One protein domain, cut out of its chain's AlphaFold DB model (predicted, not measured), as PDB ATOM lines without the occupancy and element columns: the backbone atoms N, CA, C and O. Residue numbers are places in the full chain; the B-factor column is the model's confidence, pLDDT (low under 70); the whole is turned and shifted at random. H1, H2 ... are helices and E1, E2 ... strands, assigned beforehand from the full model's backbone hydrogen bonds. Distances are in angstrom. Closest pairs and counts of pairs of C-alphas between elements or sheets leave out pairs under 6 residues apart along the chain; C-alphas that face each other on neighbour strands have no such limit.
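What this domain is: This is residues 2 to 29 and 98 to 132 of the 132 residues of an uncharacterized protein of Candidatus Jorgensenbacteria bacterium GW2011_GWF2_41_8 (UniProt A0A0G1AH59). A two-stranded hairpin, E2 and E3, has the strand E1 near it, and two free tails, residues 2 to 10 with H1 and residues 124 to 132, stick out and make the length. The printed part has 63 residues, with H1, E1, E2 and E3 in that order, mostly strand, though under half of the residues are in named elements. It is only just loose, close to extended, with a radius of gyration of the C-alphas of 15.7 A and spans of 53 by 32 by 25 A.

Where its parts are: H1 is residues 4 to 7, from C-alpha 4 at (-0.085, -0.357, -44.025). E1 is residues 23 to 28, 14.3 A long. E2 is residues 101 to 108, 21.9 A, and E3 residues 112 to 119, 22.7 A, ending at (-23.236, 24.818, -44.993).

How they stand to each other: H1 is apart from E1, E2 and E3; it is too short for an O i to N i+4 pair, and its one O i to N i+3 pair is within hydrogen-bond range. E1 pairs with no named strand; E1 and E2 are near each other, with 6 pairs of C-alphas within 10 A. The hairpin E2 and E3 is antiparallel at 164 degrees, with N 104 and O 116 2.9 A apart.

The domain as a whole: The link from H1 to E1 is long. Residues 30 to 97 are cut out, and C-alphas 29 and 98 are 17.2 A apart. Residues 2 to 13 and 15 have pLDDT under 70.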
ATOM      1  N   LYS A   2       6.080   0.564 -42.843       46.06
ATOM      2  CA  LYS A   2       5.215   1.772 -42.855       46.06
ATOM      3  C   LYS A   2       4.243   1.793 -44.054       46.06
ATOM      4  O   LYS A   2       3.776   2.846 -44.453       46.06
ATOM      5  N   PHE A   3       3.978   0.641 -44.669       46.78
ATOM      6  CA  PHE A   3       3.161   0.571 -45.889       46.78
ATOM      7  C   PHE A   3       1.660   0.417 -45.594       46.78
ATOM      8  O   PHE A   3       0.823   0.850 -46.373       46.78
ATOM      9  N   LEU A   4       1.308  -0.131 -44.425       40.16
ATOM     10  CA  LEU A   4      -0.085  -0.357 -44.025       40.16
ATOM     11  C   LEU A   4      -0.716   0.829 -43.279       40.16
ATOM     12  O   LEU A   4      -1.884   0.754 -42.915       40.16
ATOM     13  N   SER A   5       0.008   1.944 -43.093       41.81
ATOM     14  CA  SER A   5      -0.567   3.128 -42.441       41.81
ATOM     15  C   SER A   5      -1.625   3.842 -43.296       41.81
ATOM     16  O   SER A   5      -2.349   4.689 -42.785       41.81
ATOM     17  N   VAL A   6      -1.729   3.491 -44.582       51.12
ATOM     18  CA  VAL A   6      -2.789   3.950 -45.499       51.12
ATOM     19  C   VAL A   6      -4.159   3.363 -45.132       51.12
ATOM     20  O   VAL A   6      -5.173   3.990 -45.410       51.12
ATOM     21  N   PHE A   7      -4.195   2.205 -44.461       43.94
ATOM     22  CA  PHE A   7      -5.431   1.546 -44.018       43.94
ATOM     23  C   PHE A   7      -5.698   1.711 -42.515       43.94
ATOM     24  O   PHE A   7      -6.614   1.089 -41.981       43.94
ATOM     25  N   THR A   8      -4.907   2.531 -41.815       40.69
ATOM     26  CA  THR A   8      -5.238   2.919 -40.438       40.69
ATOM     27  C   THR A   8      -6.473   3.798 -40.494       40.69
ATOM     28  O   THR A   8      -6.451   4.804 -41.199       40.69
ATOM     29  N   GLU A   9      -7.519   3.422 -39.758       44.88
ATOM     30  CA  GLU A   9      -8.758   4.185 -39.639       44.88
ATOM     31  C   GLU A   9      -8.457   5.670 -39.434       44.88
ATOM     32  O   GLU A   9      -8.036   6.113 -38.358       44.88
ATOM     33  N   THR A  10      -8.641   6.461 -40.491       44.38
ATOM     34  CA  THR A  10      -8.653   7.901 -40.338       44.38
ATOM     35  C   THR A  10      -9.911   8.190 -39.556       44.38
ATOM     36  O   THR A  10     -11.029   7.940 -39.997       44.38
ATOM     37  N   LYS A  11      -9.700   8.674 -38.336       50.47
ATOM     38  CA  LYS A  11     -10.715   9.193 -37.432       50.47
ATOM     39  C   LYS A  11     -11.382  10.385 -38.120       50.47
ATOM     40  O   LYS A  11     -11.029  11.535 -37.880       50.47
ATOM     41  N   TYR A  12     -12.266  10.077 -39.061       58.56
ATOM     42  CA  TYR A  12     -13.088  10.991 -39.826       58.56
ATOM     43  C   TYR A  12     -12.346  12.244 -40.335       58.56
ATOM     44  O   TYR A  12     -12.694  13.393 -40.036       58.56
ATOM     45  N   SER A  13     -11.255  12.033 -41.066       61.66
ATOM     46  CA  SER A  13     -10.528  13.117 -41.726       61.66
ATOM     47  C   SER A  13     -10.663  12.938 -43.228       61.66
ATOM     48  O   SER A  13     -10.251  11.910 -43.757       61.66
ATOM     49  N   PHE A  14     -11.249  13.929 -43.895       74.44
ATOM     50  CA  PHE A  14     -11.396  13.984 -45.345       74.44
ATOM     51  C   PHE A  14     -10.600  15.172 -45.903       74.44
ATOM     52  O   PHE A  14     -10.196  16.078 -45.170       74.44
ATOM     53  N   GLU A  15     -10.317  15.130 -47.199       69.56
ATOM     54  CA  GLU A  15      -9.557  16.161 -47.905       69.56
ATOM     55  C   GLU A  15     -10.334  17.491 -47.909       69.56
ATOM     56  O   GLU A  15     -11.487  17.519 -48.324       69.56
ATOM     57  N   GLY A  16      -9.732  18.584 -47.420       75.69
ATOM     58  CA  GLY A  16     -10.402  19.895 -47.317       75.69
ATOM     59  C   GLY A  16     -11.137  20.169 -45.995       75.69
ATOM     60  O   GLY A  16     -11.887  21.142 -45.896       75.69
ATOM     61  N   LYS A  17     -10.924  19.338 -44.969       77.25
ATOM     62  CA  LYS A  17     -11.439  19.558 -43.609       77.25
ATOM     63  C   LYS A  17     -10.861  20.836 -42.986       77.25
ATOM     64  O   LYS A  17      -9.641  21.006 -42.950       77.25
ATOM     65  N   GLU A  18     -11.723  21.716 -42.476       76.69
ATOM     66  CA  GLU A  18     -11.291  22.953 -41.812       76.69
ATOM     67  C   GLU A  18     -10.680  22.678 -40.426       76.69
ATOM     68  O   GLU A  18     -10.989  21.676 -39.770       76.69
ATOM     69  N   ALA A  19      -9.833  23.596 -39.946       70.31
ATOM     70  CA  ALA A  19      -9.344  23.553 -38.571       70.31
ATOM     71  C   ALA A  19     -10.535  23.630 -37.588       70.31
ATOM     72  O   ALA A  19     -11.403  24.501 -37.708       70.31
ATOM     73  N   ASP A  20     -10.586  22.682 -36.647       79.25
ATOM     74  CA  ASP A  20     -11.673  22.449 -35.679       79.25
ATOM     75  C   ASP A  20     -13.032  21.973 -36.234       79.25
ATOM     76  O   ASP A  20     -14.009  21.940 -35.486       79.25
ATOM     77  N   GLU A  21     -13.134  21.554 -37.499       80.25
ATOM     78  CA  GLU A  21     -14.352  20.899 -38.007       80.25
ATOM     79  C   GLU A  21     -14.470  19.468 -37.454       80.25
ATOM     80  O   GLU A  21     -13.526  18.670 -37.518       80.25
ATOM     81  N   LYS A  22     -15.636  19.108 -36.911       82.50
ATOM     82  CA  LYS A  22     -15.909  17.760 -36.401       82.50
ATOM     83  C   LYS A  22     -16.926  17.067 -37.290       82.50
ATOM     84  O   LYS A  22     -18.072  17.461 -37.432       82.50
ATOM     85  N   THR A  23     -16.497  15.963 -37.856       83.50
ATOM     86  CA  THR A  23     -17.335  14.967 -38.525       83.50
ATOM     87  C   THR A  23     -18.238  14.257 -37.522       83.50
ATOM     88  O   THR A  23     -17.752  13.636 -36.571       83.50
ATOM     89  N   VAL A  24     -19.539  14.337 -37.760       85.44
ATOM     90  CA  VAL A  24     -20.584  13.735 -36.936       85.44
ATOM     91  C   VAL A  24     -20.940  12.349 -37.463       85.44
ATOM     92  O   VAL A  24     -21.031  11.406 -36.681       85.44
ATOM     93  N   ALA A  25     -21.112  12.210 -38.780       83.88
ATOM     94  CA  ALA A  25     -21.490  10.946 -39.398       83.88
ATOM     95  C   ALA A  25     -20.879  10.777 -40.792       83.88
ATOM     96  O   ALA A  25     -20.714  11.737 -41.542       83.88
ATOM     97  N   LEU A  26     -20.587   9.524 -41.131       84.75
ATOM     98  CA  LEU A  26     -20.257   9.075 -42.477       84.75
ATOM     99  C   LEU A  26     -21.360   8.111 -42.909       84.75
ATOM    100  O   LEU A  26     -21.559   7.076 -42.272       84.75
ATOM    101  N   VAL A  27     -22.104   8.472 -43.947       86.19
ATOM    102  CA  VAL A  27     -23.265   7.724 -44.419       86.19
ATOM    103  C   VAL A  27     -22.985   7.204 -45.821       86.19
ATOM    104  O   VAL A  27     -22.629   7.957 -46.725       86.19
ATOM    105  N   TYR A  28     -23.174   5.901 -45.994       84.38
ATOM    106  CA  TYR A  28     -23.105   5.247 -47.294       84.38
ATOM    107  C   TYR A  28     -24.495   5.109 -47.900       84.38
ATOM    108  O   TYR A  28     -25.510   5.048 -47.200       84.38
ATOM    109  N   ARG A  29     -24.536   4.995 -49.227       83.81
ATOM    110  CA  ARG A  29     -25.774   4.732 -49.957       83.81
ATOM    111  C   ARG A  29     -26.394   3.409 -49.499       83.81
ATOM    112  O   ARG A  29     -25.694   2.426 -49.266       83.81
ATOM    113  N   THR A  98     -20.848  16.937 -41.090       89.19
ATOM    114  CA  THR A  98     -20.038  17.622 -40.076       89.19
ATOM    115  C   THR A  98     -20.902  18.540 -39.216       89.19
ATOM    116  O   THR A  98     -22.100  18.696 -39.442       89.19
ATOM    117  N   ASP A  99     -20.298  19.132 -38.192       89.25
ATOM    118  CA  ASP A  99     -20.922  20.135 -37.333       89.25
ATOM    119  C   ASP A  99     -21.144  21.489 -38.030       89.25
ATOM    120  O   ASP A  99     -21.892  22.323 -37.521       89.25
ATOM    121  N   ARG A 100     -20.529  21.715 -39.199       88.31
ATOM    122  CA  ARG A 100     -20.626  22.973 -39.960       88.31
ATOM    123  C   ARG A 100     -21.361  22.829 -41.291       88.31
ATOM    124  O   ARG A 100     -22.048  23.764 -41.712       88.31
ATOM    125  N   ARG A 101     -21.192  21.702 -41.983       90.50
ATOM    126  CA  ARG A 101     -21.681  21.483 -43.350       90.50
ATOM    127  C   ARG A 101     -21.966  20.008 -43.624       90.50
ATOM    128  O   ARG A 101     -21.498  19.112 -42.929       90.50
ATOM    129  N   ILE A 102     -22.742  19.770 -44.668       90.62
ATOM    130  CA  ILE A 102     -22.957  18.457 -45.263       90.62
ATOM    131  C   ILE A 102     -22.158  18.430 -46.562       90.62
ATOM    132  O   ILE A 102     -22.234  19.366 -47.358       90.62
ATOM    133  N   LEU A 103     -21.373  17.377 -46.753       90.12
ATOM    134  CA  LEU A 103     -20.590  17.141 -47.955       90.12
ATOM    135  C   LEU A 103     -21.155  15.921 -48.664       90.12
ATOM    136  O   LEU A 103     -21.236  14.837 -48.081       90.12
ATOM    137  N   ASP A 104     -21.516  16.111 -49.921       90.62
ATOM    138  CA  ASP A 104     -21.906  15.039 -50.821       90.62
ATOM    139  C   ASP A 104     -20.742  14.767 -51.773       90.62
ATOM    140  O   ASP A 104     -20.301  15.654 -52.512       90.62
ATOM    141  N   ASN A 105     -20.187  13.563 -51.677       89.62
ATOM    142  CA  ASN A 105     -19.090  13.111 -52.509       89.62
ATOM    143  C   ASN A 105     -19.612  12.071 -53.496       89.62
ATOM    144  O   ASN A 105     -19.814  10.910 -53.131       89.62
ATOM    145  N   GLU A 106     -19.774  12.494 -54.746       89.19
ATOM    146  CA  GLU A 106     -20.234  11.643 -55.837       89.19
ATOM    147  C   GLU A 106     -19.077  11.304 -56.782       89.19
ATOM    148  O   GLU A 106     -18.332  12.173 -57.263       89.19
ATOM    149  N   GLN A 107     -18.932  10.018 -57.091       87.31
ATOM    150  CA  GLN A 107     -17.929   9.519 -58.019       87.31
ATOM    151  C   GLN A 107     -18.552   9.332 -59.412       87.31
ATOM    152  O   GLN A 107     -19.354   8.433 -59.661       87.31
ATOM    153  N   HIS A 108     -18.135  10.156 -60.375       86.38
ATOM    154  CA  HIS A 108     -18.541  10.044 -61.775       86.38
ATOM    155  C   HIS A 108     -17.437   9.415 -62.624       86.38
ATOM    156  O   HIS A 108     -16.558  10.083 -63.165       86.38
ATOM    157  N   GLY A 109     -17.496   8.102 -62.806       87.06
ATOM    158  CA  GLY A 109     -16.439   7.380 -63.509       87.06
ATOM    159  C   GLY A 109     -15.158   7.305 -62.679       87.06
ATOM    160  O   GLY A 109     -15.158   7.589 -61.489       87.06
ATOM    161  N   PHE A 110     -14.038   6.893 -63.269       82.88
ATOM    162  CA  PHE A 110     -12.841   6.579 -62.472       82.88
ATOM    163  C   PHE A 110     -12.047   7.798 -61.988       82.88
ATOM    164  O   PHE A 110     -11.343   7.703 -60.989       82.88
ATOM    165  N   PHE A 111     -12.157   8.941 -62.670       85.31
ATOM    166  CA  PHE A 111     -11.253  10.080 -62.450       85.31
ATOM    167  C   PHE A 111     -11.959  11.406 -62.176       85.31
ATOM    168  O   PHE A 111     -11.296  12.425 -62.010       85.31
ATOM    169  N   LYS A 112     -13.294  11.420 -62.136       85.06
ATOM    170  CA  LYS A 112     -14.058  12.634 -61.862       85.06
ATOM    171  C   LYS A 112     -14.830  12.449 -60.563       85.06
ATOM    172  O   LYS A 112     -15.801  11.705 -60.510       85.06
ATOM    173  N   ARG A 113     -14.379  13.156 -59.533       87.12
ATOM    174  CA  ARG A 113     -15.036  13.256 -58.231       87.12
ATOM    175  C   ARG A 113     -15.709  14.620 -58.137       87.12
ATOM    176  O   ARG A 113     -15.060  15.626 -58.429       87.12
ATOM    177  N   ILE A 114     -16.987  14.657 -57.780       87.12
ATOM    178  CA  ILE A 114     -17.724  15.898 -57.536       87.12
ATOM    179  C   ILE A 114     -17.962  15.997 -56.035       87.12
ATOM    180  O   ILE A 114     -18.566  15.114 -55.439       87.12
ATOM    181  N   LEU A 115     -17.446  17.071 -55.443       89.12
ATOM    182  CA  LEU A 115     -17.661  17.407 -54.043       89.12
ATOM    183  C   LEU A 115     -18.628  18.584 -53.985       89.12
ATOM    184  O   LEU A 115     -18.301  19.683 -54.435       89.12
ATOM    185  N   SER A 116     -19.813  18.335 -53.452       88.75
ATOM    186  CA  SER A 116     -20.833  19.348 -53.212       88.75
ATOM    187  C   SER A 116     -20.869  19.665 -51.726       88.75
ATOM    188  O   SER A 116     -21.003  18.767 -50.896       88.75
ATOM    189  N   GLU A 117     -20.761  20.944 -51.376       90.56
ATOM    190  CA  GLU A 117     -20.741  21.379 -49.980       90.56
ATOM    191  C   GLU A 117     -21.965  22.232 -49.654       90.56
ATOM    192  O   GLU A 117     -22.271  23.207 -50.343       90.56
ATOM    193  N   MET A 118     -22.649  21.896 -48.562       90.81
ATOM    194  CA  MET A 118     -23.811  22.624 -48.068       90.81
ATOM    195  C   MET A 118     -23.600  23.021 -46.610       90.81
ATOM    196  O   MET A 118     -23.674  22.193 -45.707       90.81
ATOM    197  N   HIS A 119     -23.361  24.307 -46.358       90.69
ATOM    198  CA  HIS A 119     -23.236  24.818 -44.993       90.69
ATOM    199  C   HIS A 119     -24.579  24.803 -44.268       90.69
ATOM    200  O   HIS A 119     -25.560  25.350 -44.773       90.69
ATOM    201  N   LEU A 120     -24.591  24.278 -43.041       88.50
ATOM    202  CA  LEU A 120     -25.787  24.224 -42.197       88.50
ATOM    203  C   LEU A 120     -26.340  25.627 -41.910       88.50
ATOM    204  O   LEU A 120     -27.548  25.817 -41.877       88.50
ATOM    205  N   SER A 121     -25.465  26.633 -41.796       91.06
ATOM    206  CA  SER A 121     -25.854  28.036 -41.587       91.06
ATOM    207  C   SER A 121     -26.602  28.672 -42.763       91.06
ATOM    208  O   SER A 121     -27.209  29.727 -42.594       91.06
ATOM    209  N   LYS A 122     -26.547  28.068 -43.957       91.00
ATOM    210  CA  LYS A 122     -27.238  28.548 -45.162       91.00
ATOM    211  C   LYS A 122     -28.552  27.807 -45.428       91.00
ATOM    212  O   LYS A 122     -29.264  28.181 -46.355       91.00
ATOM    213  N   ILE A 123     -28.875  26.779 -44.642       90.19
ATOM    214  CA  ILE A 123     -30.150  26.065 -44.737       90.19
ATOM    215  C   ILE A 123     -31.208  26.925 -44.044       90.19
ATOM    216  O   ILE A 123     -31.132  27.146 -42.840       90.19
ATOM    217  N   GLN A 124     -32.158  27.452 -44.815       91.56
ATOM    218  CA  GLN A 124     -33.166  28.386 -44.300       91.56
ATOM    219  C   GLN A 124     -34.442  27.680 -43.842       91.56
ATOM    220  O   GLN A 124     -34.940  27.990 -42.767       91.56
ATOM    221  N   ASP A 125     -34.914  26.695 -44.607       92.38
ATOM    222  CA  ASP A 125     -36.153  25.972 -44.320       92.38
ATOM    223  C   ASP A 125     -35.950  24.458 -44.457       92.38
ATOM    224  O   ASP A 125     -35.325  23.980 -45.408       92.38
ATOM    225  N   VAL A 126     -36.502  23.691 -43.510       89.62
ATOM    226  CA  VAL A 126     -36.519  22.220 -43.517       89.62
ATOM    227  C   VAL A 126     -37.960  21.757 -43.358       89.62
ATOM    228  O   VAL A 126     -38.619  22.077 -42.372       89.62
ATOM    229  N   THR A 127     -38.456  20.989 -44.326       91.00
ATOM    230  CA  THR A 127     -39.806  20.411 -44.282       91.00
ATOM    231  C   THR A 127     -39.723  18.937 -43.899       91.00
ATOM    232  O   THR A 127     -38.931  18.195 -44.476       91.00
ATOM    233  N   VAL A 128     -40.551  18.504 -42.946       90.94
ATOM    234  CA  VAL A 128     -40.658  17.100 -42.524       90.94
ATOM    235  C   VAL A 128     -42.099  16.644 -42.729       90.94
ATOM    236  O   VAL A 128     -43.012  17.184 -42.108       90.94
ATOM    237  N   GLU A 129     -42.308  15.656 -43.597       91.06
ATOM    238  CA  GLU A 129     -43.619  15.041 -43.832       91.06
ATOM    239  C   GLU A 129     -43.645  13.644 -43.196       91.06
ATOM    240  O   GLU A 129     -42.863  12.768 -43.569       91.06
ATOM    241  N   ILE A 130     -44.538  13.432 -42.227       91.25
ATOM    242  CA  ILE A 130     -44.766  12.127 -41.594       91.25
ATOM    243  C   ILE A 130     -46.127  11.625 -42.069       91.25
ATOM    244  O   ILE A 130     -47.160  12.185 -41.704       91.25
ATOM    245  N   LYS A 131     -46.127  10.577 -42.898       78.12
ATOM    246  CA  LYS A 131     -47.350   9.866 -43.295       78.12
ATOM    247  C   LYS A 131     -47.596   8.741 -42.293       78.12
ATOM    248  O   LYS A 131     -46.757   7.849 -42.177       78.12
ATOM    249  N   GLY A 132     -48.688   8.865 -41.536       72.94
ATOM    250  CA  GLY A 132     -49.186   7.852 -40.597       72.94
ATOM    251  C   GLY A 132     -49.987   6.757 -41.282       72.94
ATOM    252  O   GLY A 132     -50.527   7.027 -42.380       72.94
TER     253      GLY A 132